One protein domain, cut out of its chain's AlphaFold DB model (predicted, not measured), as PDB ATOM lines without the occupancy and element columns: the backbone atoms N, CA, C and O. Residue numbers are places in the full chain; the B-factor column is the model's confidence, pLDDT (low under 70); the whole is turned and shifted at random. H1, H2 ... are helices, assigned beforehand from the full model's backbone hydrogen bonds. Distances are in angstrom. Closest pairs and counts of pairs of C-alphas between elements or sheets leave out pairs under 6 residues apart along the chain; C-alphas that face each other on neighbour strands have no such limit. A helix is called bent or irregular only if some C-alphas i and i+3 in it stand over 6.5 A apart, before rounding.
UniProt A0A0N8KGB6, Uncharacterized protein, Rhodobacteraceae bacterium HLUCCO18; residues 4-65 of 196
ATOM      1  N   TRP A   4     165.501 114.183 136.077       75.88
ATOM      2  CA  TRP A   4     164.930 113.046 135.360       75.88
ATOM      3  C   TRP A   4     165.712 111.742 135.613       75.88
ATOM      4  O   TRP A   4     165.091 110.693 135.737       75.88
ATOM      5  N   GLU A   5     167.045 111.796 135.766       72.62
ATOM      6  CA  GLU A   5     167.878 110.617 136.075       72.62
ATOM      7  C   GLU A   5     167.520 110.041 137.447       72.62
ATOM      8  O   GLU A   5     167.410 108.824 137.601       72.62
ATOM      9  N   TYR A   6     167.267 110.916 138.428       75.25
ATOM     10  CA  TYR A   6     166.762 110.515 139.741       75.25
ATOM     11  C   TYR A   6     165.440 109.746 139.616       75.25
ATOM     12  O   TYR A   6     165.296 108.668 140.198       75.25
ATOM     13  N   TYR A   7     164.487 110.261 138.833       77.75
ATOM     14  CA  TYR A   7     163.187 109.615 138.648       77.75
ATOM     15  C   TYR A   7     163.301 108.255 137.955       77.75
ATOM     16  O   TYR A   7     162.720 107.288 138.444       77.75
ATOM     17  N   VAL A   8     164.104 108.151 136.891       75.62
ATOM     18  CA  VAL A   8     164.375 106.870 136.211       75.62
ATOM     19  C   VAL A   8     164.939 105.840 137.195       75.62
ATOM     20  O   VAL A   8     164.523 104.679 137.182       75.62
ATOM     21  N   ALA A   9     165.861 106.262 138.066       73.44
ATOM     22  CA  ALA A   9     166.571 105.388 138.996       73.44
ATOM     23  C   ALA A   9     165.727 104.892 140.180       73.44
ATOM     24  O   ALA A   9     165.976 103.796 140.687       73.44
ATOM     25  N   THR A  10     164.780 105.706 140.655       69.62
ATOM     26  CA  THR A  10     164.152 105.516 141.975       69.62
ATOM     27  C   THR A  10     162.656 105.251 141.940       69.62
ATOM     28  O   THR A  10     162.117 104.799 142.948       69.62
ATOM     29  N   ARG A  11     161.971 105.528 140.823       73.31
ATOM     30  CA  ARG A  11     160.504 105.514 140.782       73.31
ATOM     31  C   ARG A  11     159.937 104.594 139.720       73.31
ATOM     32  O   ARG A  11     160.547 104.347 138.676       73.31
ATOM     33  N   ASP A  12     158.748 104.088 140.028       80.31
ATOM     34  CA  ASP A  12     157.928 103.347 139.084       80.31
ATOM     35  C   ASP A  12     157.300 104.285 138.051       80.31
ATOM     36  O   ASP A  12     156.998 105.443 138.340       80.31
ATOM     37  N   GLU A  13     157.092 103.770 136.843       88.00
ATOM     38  CA  GLU A  13     156.487 104.526 135.753       88.00
ATOM     39  C   GLU A  13     155.085 105.030 136.117       88.00
ATOM     40  O   GLU A  13     154.783 106.200 135.893       88.00
ATOM     41  N   VAL A  14     154.245 104.183 136.721       86.75
ATOM     42  CA  VAL A  14     152.866 104.551 137.070       86.75
ATOM     43  C   VAL A  14     152.853 105.658 138.117       86.75
ATOM     44  O   VAL A  14     152.030 106.563 138.033       86.75
ATOM     45  N   ASP A  15     153.784 105.630 139.069       80.75
ATOM     46  CA  ASP A  15     153.879 106.655 140.109       80.75
ATOM     47  C   ASP A  15     154.320 108.015 139.541       80.75
ATOM     48  O   ASP A  15     153.927 109.056 140.064       80.75
ATOM     49  N   LEU A  16     155.142 108.023 138.485       82.56
ATOM     50  CA  LEU A  16     155.513 109.251 137.771       82.56
ATOM     51  C   LEU A  16     154.339 109.799 136.949       82.56
ATOM     52  O   LEU A  16     154.166 111.011 136.856       82.56
ATOM     53  N   GLU A  17     153.527 108.918 136.364       92.31
ATOM     54  CA  GLU A  17     152.321 109.303 135.623       92.31
ATOM     55  C   GLU A  17     151.239 109.865 136.545       92.31
ATOM     56  O   GLU A  17     150.606 110.857 136.195       92.31
ATOM     57  N   GLU A  18     151.053 109.273 137.726       87.25
ATOM     58  CA  GLU A  18     150.160 109.799 138.764       87.25
ATOM     59  C   GLU A  18     150.534 111.221 139.155       87.25
ATOM     60  O   GLU A  18     149.687 112.111 139.116       87.25
ATOM     61  N   GLU A  19     151.810 111.445 139.457       80.38
ATOM     62  CA  GLU A  19     152.298 112.769 139.829       80.38
ATOM     63  C   GLU A  19     152.160 113.764 138.678       80.38
ATOM     64  O   GLU A  19     151.719 114.891 138.883       80.38
ATOM     65  N   LEU A  20     152.474 113.359 137.447       86.50
ATOM     66  CA  LEU A  20     152.342 114.246 136.298       86.50
ATOM     67  C   LEU A  20     150.881 114.650 136.040       86.50
ATOM     68  O   LEU A  20     150.636 115.794 135.660       86.50
ATOM     69  N   ILE A  21     149.920 113.750 136.276       88.44
ATOM     70  CA  ILE A  21     148.488 114.068 136.194       88.44
ATOM     71  C   ILE A  21     148.064 114.976 137.357       88.44
ATOM     72  O   ILE A  21     147.336 115.943 137.137       88.44
ATOM     73  N   GLU A  22     148.516 114.691 138.579       83.19
ATOM     74  CA  GLU A  22     148.187 115.471 139.780       83.19
ATOM     75  C   GLU A  22     148.672 116.923 139.680       83.19
ATOM     76  O   GLU A  22     147.942 117.849 140.034       83.19
ATOM     77  N   LEU A  23     149.876 117.136 139.143       75.50
ATOM     78  CA  LEU A  23     150.442 118.474 138.945       75.50
ATOM     79  C   LEU A  23     149.670 119.311 137.909       75.50
ATOM     80  O   LEU A  23     149.765 120.545 137.924       75.50
ATOM     81  N   GLY A  24     148.928 118.660 137.007       81.69
ATOM     82  CA  GLY A  24     148.171 119.315 135.943       81.69
ATOM     83  C   GLY A  24     149.025 120.282 135.113       81.69
ATOM     84  O   GLY A  24     150.203 120.045 134.855       81.69
ATOM     85  N   GLU A  25     148.436 121.407 134.703       80.75
ATOM     86  CA  GLU A  25     149.109 122.446 133.907       80.75
ATOM     87  C   GLU A  25     149.699 123.590 134.757       80.75
ATOM     88  O   GLU A  25     149.865 124.714 134.281       80.75
ATOM     89  N   SER A  26     150.023 123.335 136.029       70.62
ATOM     90  CA  SER A  26     150.537 124.380 136.921       70.62
ATOM     91  C   SER A  26     151.885 124.943 136.449       70.62
ATOM     92  O   SER A  26     152.847 124.204 136.213       70.62
ATOM     93  N   ILE A  27     151.964 126.276 136.357       65.88
ATOM     94  CA  ILE A  27     153.170 127.021 135.957       65.88
ATOM     95  C   ILE A  27     154.287 126.853 136.995       65.88
ATOM     96  O   ILE A  27     155.455 126.736 136.628       65.88
ATOM     97  N   GLU A  28     153.929 126.783 138.279       53.09
ATOM     98  CA  GLU A  28     154.873 126.622 139.391       53.09
ATOM     99  C   GLU A  28     155.700 125.334 139.261       53.09
ATOM    100  O   GLU A  28     156.886 125.307 139.584       53.09
ATOM    101  N   TYR A  29     155.102 124.287 138.688       65.12
ATOM    102  CA  TYR A  29     155.721 122.972 138.546       65.12
ATOM    103  C   TYR A  29     156.240 122.683 137.133       65.12
ATOM    104  O   TYR A  29     156.574 121.538 136.826       65.12
ATOM    105  N   ALA A  30     156.368 123.690 136.262       66.81
ATOM    106  CA  ALA A  30     156.802 123.496 134.874       66.81
ATOM    107  C   ALA A  30     158.155 122.756 134.758       66.81
ATOM    108  O   ALA A  30     158.318 121.873 133.913       66.81
ATOM    109  N   GLY A  31     159.113 123.060 135.643       65.31
ATOM    110  CA  GLY A  31     160.408 122.369 135.698       65.31
ATOM    111  C   GLY A  31     160.294 120.891 136.096       65.31
ATOM    112  O   GLY A  31     160.958 120.038 135.505       65.31
ATOM    113  N   VAL A  32     159.406 120.579 137.044       70.88
ATOM    114  CA  VAL A  32     159.114 119.205 137.504       70.88
ATOM    115  C   VAL A  32     158.475 118.406 136.401       70.88
ATOM    116  O   VAL A  32     158.943 117.326 136.068       70.88
ATOM    117  N   ARG A  33     157.438 118.976 135.787       80.19
ATOM    118  CA  ARG A  33     156.705 118.354 134.693       80.19
ATOM    119  C   ARG A  33     157.627 118.024 133.534       80.19
ATOM    120  O   ARG A  33     157.588 116.908 133.026       80.19
ATOM    121  N   ARG A  34     158.521 118.949 133.164       81.38
ATOM    122  CA  ARG A  34     159.543 118.694 132.142       81.38
ATOM    123  C   ARG A  34     160.439 117.514 132.521       81.38
ATOM    124  O   ARG A  34     160.723 116.675 131.668       81.38
ATOM    125  N   ALA A  35     160.880 117.434 133.773       76.44
ATOM    126  CA  ALA A  35     161.723 116.334 134.226       76.44
ATOM    127  C   ALA A  35     160.970 114.994 134.312       76.44
ATOM    128  O   ALA A  35     161.530 113.980 133.907       76.44
ATOM    129  N   LEU A  36     159.708 114.987 134.753       81.94
ATOM    130  CA  LEU A  36     158.826 113.815 134.751       81.94
ATOM    131  C   LEU A  36     158.588 113.307 133.323       81.94
ATOM    132  O   LEU A  36     158.802 112.130 133.056       81.94
ATOM    133  N   ARG A  37     158.242 114.196 132.380       94.19
ATOM    134  CA  ARG A  37     158.096 113.849 130.953       94.19
ATOM    135  C   ARG A  37     159.382 113.276 130.373       94.19
ATOM    136  O   ARG A  37     159.351 112.239 129.720       94.19
ATOM    137  N   THR A  38     160.520 113.910 130.662       91.81
ATOM    138  CA  THR A  38     161.836 113.425 130.215       91.81
ATOM    139  C   THR A  38     162.132 112.035 130.784       91.81
ATOM    140  O   THR A  38     162.570 111.157 130.047       91.81
ATOM    141  N   ALA A  39     161.846 111.807 132.068       87.62
ATOM    142  CA  ALA A  39     162.018 110.504 132.701       87.62
ATOM    143  C   ALA A  39     161.101 109.439 132.081       87.62
ATOM    144  O   ALA A  39     161.565 108.340 131.806       87.62
ATOM    145  N   LEU A  40     159.833 109.759 131.809       96.38
ATOM    146  CA  LEU A  40     158.881 108.845 131.167       96.38
ATOM    147  C   LEU A  40     159.295 108.484 129.735       96.38
ATOM    148  O   LEU A  40     159.259 107.309 129.373       96.38
ATOM    149  N   LEU A  41     159.742 109.462 128.940       96.56
ATOM    150  CA  LEU A  41     160.281 109.222 127.596       96.56
ATOM    151  C   LEU A  41     161.508 108.306 127.637       96.56
ATOM    152  O   LEU A  41     161.647 107.395 126.818       96.56
ATOM    153  N   GLU A  42     162.389 108.527 128.607       96.56
ATOM    154  CA  GLU A  42     163.586 107.714 128.770       96.56
ATOM    155  C   GLU A  42     163.255 106.299 129.264       96.56
ATOM    156  O   GLU A  42     163.804 105.325 128.746       96.56
ATOM    157  N   ILE A  43     162.299 106.154 130.188       95.19
ATOM    158  CA  ILE A  43     161.753 104.856 130.608       95.19
ATOM    159  C   ILE A  43     161.174 104.112 129.408       95.19
ATOM    160  O   ILE A  43     161.485 102.934 129.232       95.19
ATOM    161  N   ASP A  44     160.387 104.770 128.554       95.25
ATOM    162  CA  ASP A  44     159.821 104.135 127.363       95.25
ATOM    163  C   ASP A  44     160.924 103.626 126.425       95.25
ATOM    164  O   ASP A  44     160.892 102.466 126.001       95.25
ATOM    165  N   ARG A  45     161.926 104.468 126.141       95.56
ATOM    166  CA  ARG A  45     163.075 104.133 125.286       95.56
ATOM    167  C   ARG A  45     163.873 102.954 125.844       95.56
ATOM    168  O   ARG A  45     164.208 102.020 125.112       95.56
ATOM    169  N   LEU A  46     164.188 102.985 127.138       95.56
ATOM    170  CA  LEU A  46     164.962 101.947 127.818       95.56
ATOM    171  C   LEU A  46     164.178 100.640 127.950       95.56
ATOM    172  O   LEU A  46     164.755  99.570 127.749       95.56
ATOM    173  N   ALA A  47     162.884 100.708 128.263       92.81
ATOM    174  CA  ALA A  47     162.010  99.545 128.363       92.81
ATOM    175  C   ALA A  47     161.849  98.859 127.004       92.81
ATOM    176  O   ALA A  47     162.014  97.645 126.913       92.81
ATOM    177  N   ALA A  48     161.618  99.630 125.937       92.31
ATOM    178  CA  ALA A  48     161.541  99.105 124.575       92.31
ATOM    179  C   ALA A  48     162.839  98.405 124.137       92.31
ATOM    180  O   ALA A  48     162.796  97.400 123.433       92.31
ATOM    181  N   ALA A  49     163.995  98.902 124.586       92.75
ATOM    182  CA  ALA A  49     165.296  98.301 124.310       92.75
ATOM    183  C   ALA A  49     165.683  97.155 125.270       92.75
ATOM    184  O   ALA A  49     166.771  96.598 125.120       92.75
ATOM    185  N   GLY A  50     164.864  96.840 126.281       91.25
ATOM    186  CA  GLY A  50     165.192  95.850 127.317       91.25
ATOM    187  C   GLY A  50     166.365  96.253 128.225       91.25
ATOM    188  O   GLY A  50     167.073  95.391 128.740       91.25
ATOM    189  N   LYS A  51     166.619  97.558 128.395       94.19
ATOM    190  CA  LYS A  51     167.783  98.110 129.121       94.19
ATOM    191  C   LYS A  51     167.437  98.829 130.427       94.19
ATOM    192  O   LYS A  51     168.356  99.231 131.134       94.19
ATOM    193  N   LEU A  52     166.153  98.985 130.760       88.69
ATOM    194  CA  LEU A  52     165.701  99.793 131.900       88.69
ATOM    195  C   LEU A  52     166.327  99.372 133.235       88.69
ATOM    196  O   LEU A  52     166.906 100.208 133.918       88.69
ATOM    197  N   GLU A  53     166.279  98.086 133.582       87.00
ATOM    198  CA  GLU A  53     166.814  97.612 134.868       87.00
ATOM    199  C   GLU A  53     168.334  97.759 134.967       87.00
ATOM    200  O   GLU A  53     168.862  98.140 136.009       87.00
ATOM    201  N   ARG A  54     169.049  97.555 133.854       88.06
ATOM    202  CA  ARG A  54     170.495  97.802 133.794       88.06
ATOM    203  C   ARG A  54     170.817  99.277 134.025       88.06
ATOM    204  O   ARG A  54     171.787  99.591 134.710       88.06
ATOM    205  N   GLU A  55     170.025 100.172 133.447       89.69
ATOM    206  CA  GLU A  55     170.221 101.609 133.606       89.69
ATOM    207  C   GLU A  55     169.872 102.076 135.024       89.69
ATOM    208  O   GLU A  55     170.616 102.852 135.618       89.69
ATOM    209  N   ARG A  56     168.808 101.526 135.617       81.69
ATOM    210  CA  ARG A  56     168.470 101.737 137.031       81.69
ATOM    211  C   ARG A  56     169.606 101.316 137.951       81.69
ATOM    212  O   ARG A  56     169.977 102.087 138.828       81.69
ATOM    213  N   GLU A  57     170.193 100.143 137.731       84.00
ATOM    214  CA  GLU A  57     171.329  99.661 138.522       84.00
ATOM    215  C   GLU A  57     172.558 100.571 138.381       84.00
ATOM    216  O   GLU A  57     173.248 100.842 139.360       84.00
ATOM    217  N   ARG A  58     172.799 101.117 137.182       87.94
ATOM    218  CA  ARG A  58     173.869 102.096 136.941       87.94
ATOM    219  C   ARG A  58     173.632 103.414 137.687       87.94
ATOM    220  O   ARG A  58     174.587 104.015 138.177       87.94
ATOM    221  N   LEU A  59     172.386 103.884 137.739       78.50
ATOM    222  CA  LEU A  59     172.024 105.177 138.323       78.50
ATOM    223  C   LEU A  59     171.825 105.121 139.845       78.50
ATOM    224  O   LEU A  59     172.149 106.088 140.531       78.50
ATOM    225  N   ARG A  60     171.326 104.008 140.396       73.75
ATOM    226  CA  ARG A  60     170.961 103.869 141.818       73.75
ATOM    227  C   ARG A  60     172.095 104.242 142.795       73.75
ATOM    228  O   ARG A  60     171.809 104.974 143.741       73.75
ATOM    229  N   PRO A  61     173.372 103.860 142.582       71.19
ATOM    230  CA  PRO A  61     174.475 104.284 143.452       71.19
ATOM    231  C   PRO A  61     174.735 105.797 143.431       71.19
ATOM    232  O   PRO A  61     175.211 106.359 144.413       71.19
ATOM    233  N   LEU A  62     174.402 106.473 142.327       66.81
ATOM    234  CA  LEU A  62     174.587 107.919 142.161       66.81
ATOM    235  C   LEU A  62     173.501 108.729 142.886       66.81
ATOM    236  O   LEU A  62     173.709 109.903 143.195       66.81
ATOM    237  N   VAL A  63     172.362 108.099 143.195       61.81
ATOM    238  CA  VAL A  63     171.265 108.701 143.967       61.81
ATOM    239  C   VAL A  63     171.687 108.941 145.415       61.81
ATOM    240  O   VAL A  63     171.506 110.044 145.930       61.81
ATOM    241  N   GLY A  64     172.307 107.937 146.046       45.12
ATOM    242  CA  GLY A  64     172.701 107.972 147.460       45.12
ATOM    243  C   GLY A  64     173.836 108.946 147.796       45.12
ATOM    244  O   GLY A  64     174.084 109.193 148.972       45.12
ATOM    245  N   GLY A  65     174.515 109.506 146.788       45.09
ATOM    246  CA  GLY A  65     175.610 110.456 146.983       45.09
ATOM    247  C   GLY A  65     175.242 111.935 146.832       45.09
ATOM    248  O   GLY A  65     176.026 112.769 147.272       45.09
TER     249      GLY A  65
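Overview. This is residues 4 to 65 of the 196 residues of an uncharacterized protein of Rhodobacteraceae bacterium HLUCCO18 (UniProt A0A0N8KGB6). The long helix H3 has H2 folded back along it as a helical hairpin, and past residue 48 of H3 a tight link turns into H4, which makes a V with H3. The short helix H1 sits in this V, packed on both H3 and H4. The printed part has 62 residues with four named helices, in the order H1, H2, H3, H4, and no named strand; the class is all helix. The whole is compact, with a radius of gyration of the C-alphas of 12.0 A, and flat in outline, spanning 33 by 29 by 15 A.

Along the chain. H3, residues 30 to 48, is the longest helix, 26.9 A from C-alpha 30 at (156.802, 123.496, 134.874) to C-alpha 48 at (161.541, 99.105, 124.575). H2, residues 13 to 23, measures 15.5 A. H1, residues 4 to 10, measures 10.1 A and begins with C-alpha 4 at (164.930, 113.046, 135.360). H4, residues 52 to 65, measures 21.0 A and ends with C-alpha 65 at (175.610, 110.456, 146.983). H4 is irregular, but only just: C-alphas 58 and 61 are 6.9 A apart.

Arrangement. H3 is the hub and touches the three other helices. H2 and H3 form a hairpin and touch at a shallow tilt of 22 degrees, opposite ways; their closest C-alphas, of Leu 20 and Arg 33, are 6.2 A apart. H1 touches H3 at residues 35 to 43 of H3 alone, at a steep tilt of 62 degrees, the same way, with the closest C-alphas those of Trp 4 and Ala 39 at 4.7 A. H1 also touches H4, about perpendicular at 84 degrees, and their closest C-alphas are those of Ala 9 and Arg 56, 4.6 A apart. H3 and H4 only just touch, and only at the corner by their link, with 3 pairs of C-alphas within 8 A. H3 touches H4 with residues 43 to 46 alone, and H4 touches H3 with residues 52 to 55 alone; the closest C-alphas, of Leu 46 and Leu 52, are 4.7 A apart, and the lines stand at a steep tilt of 41 degrees, opposite ways. H1 and H2 are close but not clearly touching, with the closest C-alphas, of Tyr 7 and Leu 16, 7.7 A apart. H2 and H4 are apart. The helix packing is mostly crossed, but only just: of 3 pairs that touch beyond a corner, 1 is at a shallow tilt. In H1, H2 and H3 every O i to N i+4 pair is within hydrogen-bond range; in H4, 6 of 10 are.

Size, cuts and confidence. The two C-alphas farthest apart, of Glu 28 and Gly 50, are 34.6 A from each other. The printed part has no cut. The links from H1 to H2 and from H3 to H4 are tight, and that from H2 to H3 is short. The mean pLDDT of the printed part is 80.7, and residue 10, residues 27 to 31 and residues 62 to 65 are under 70.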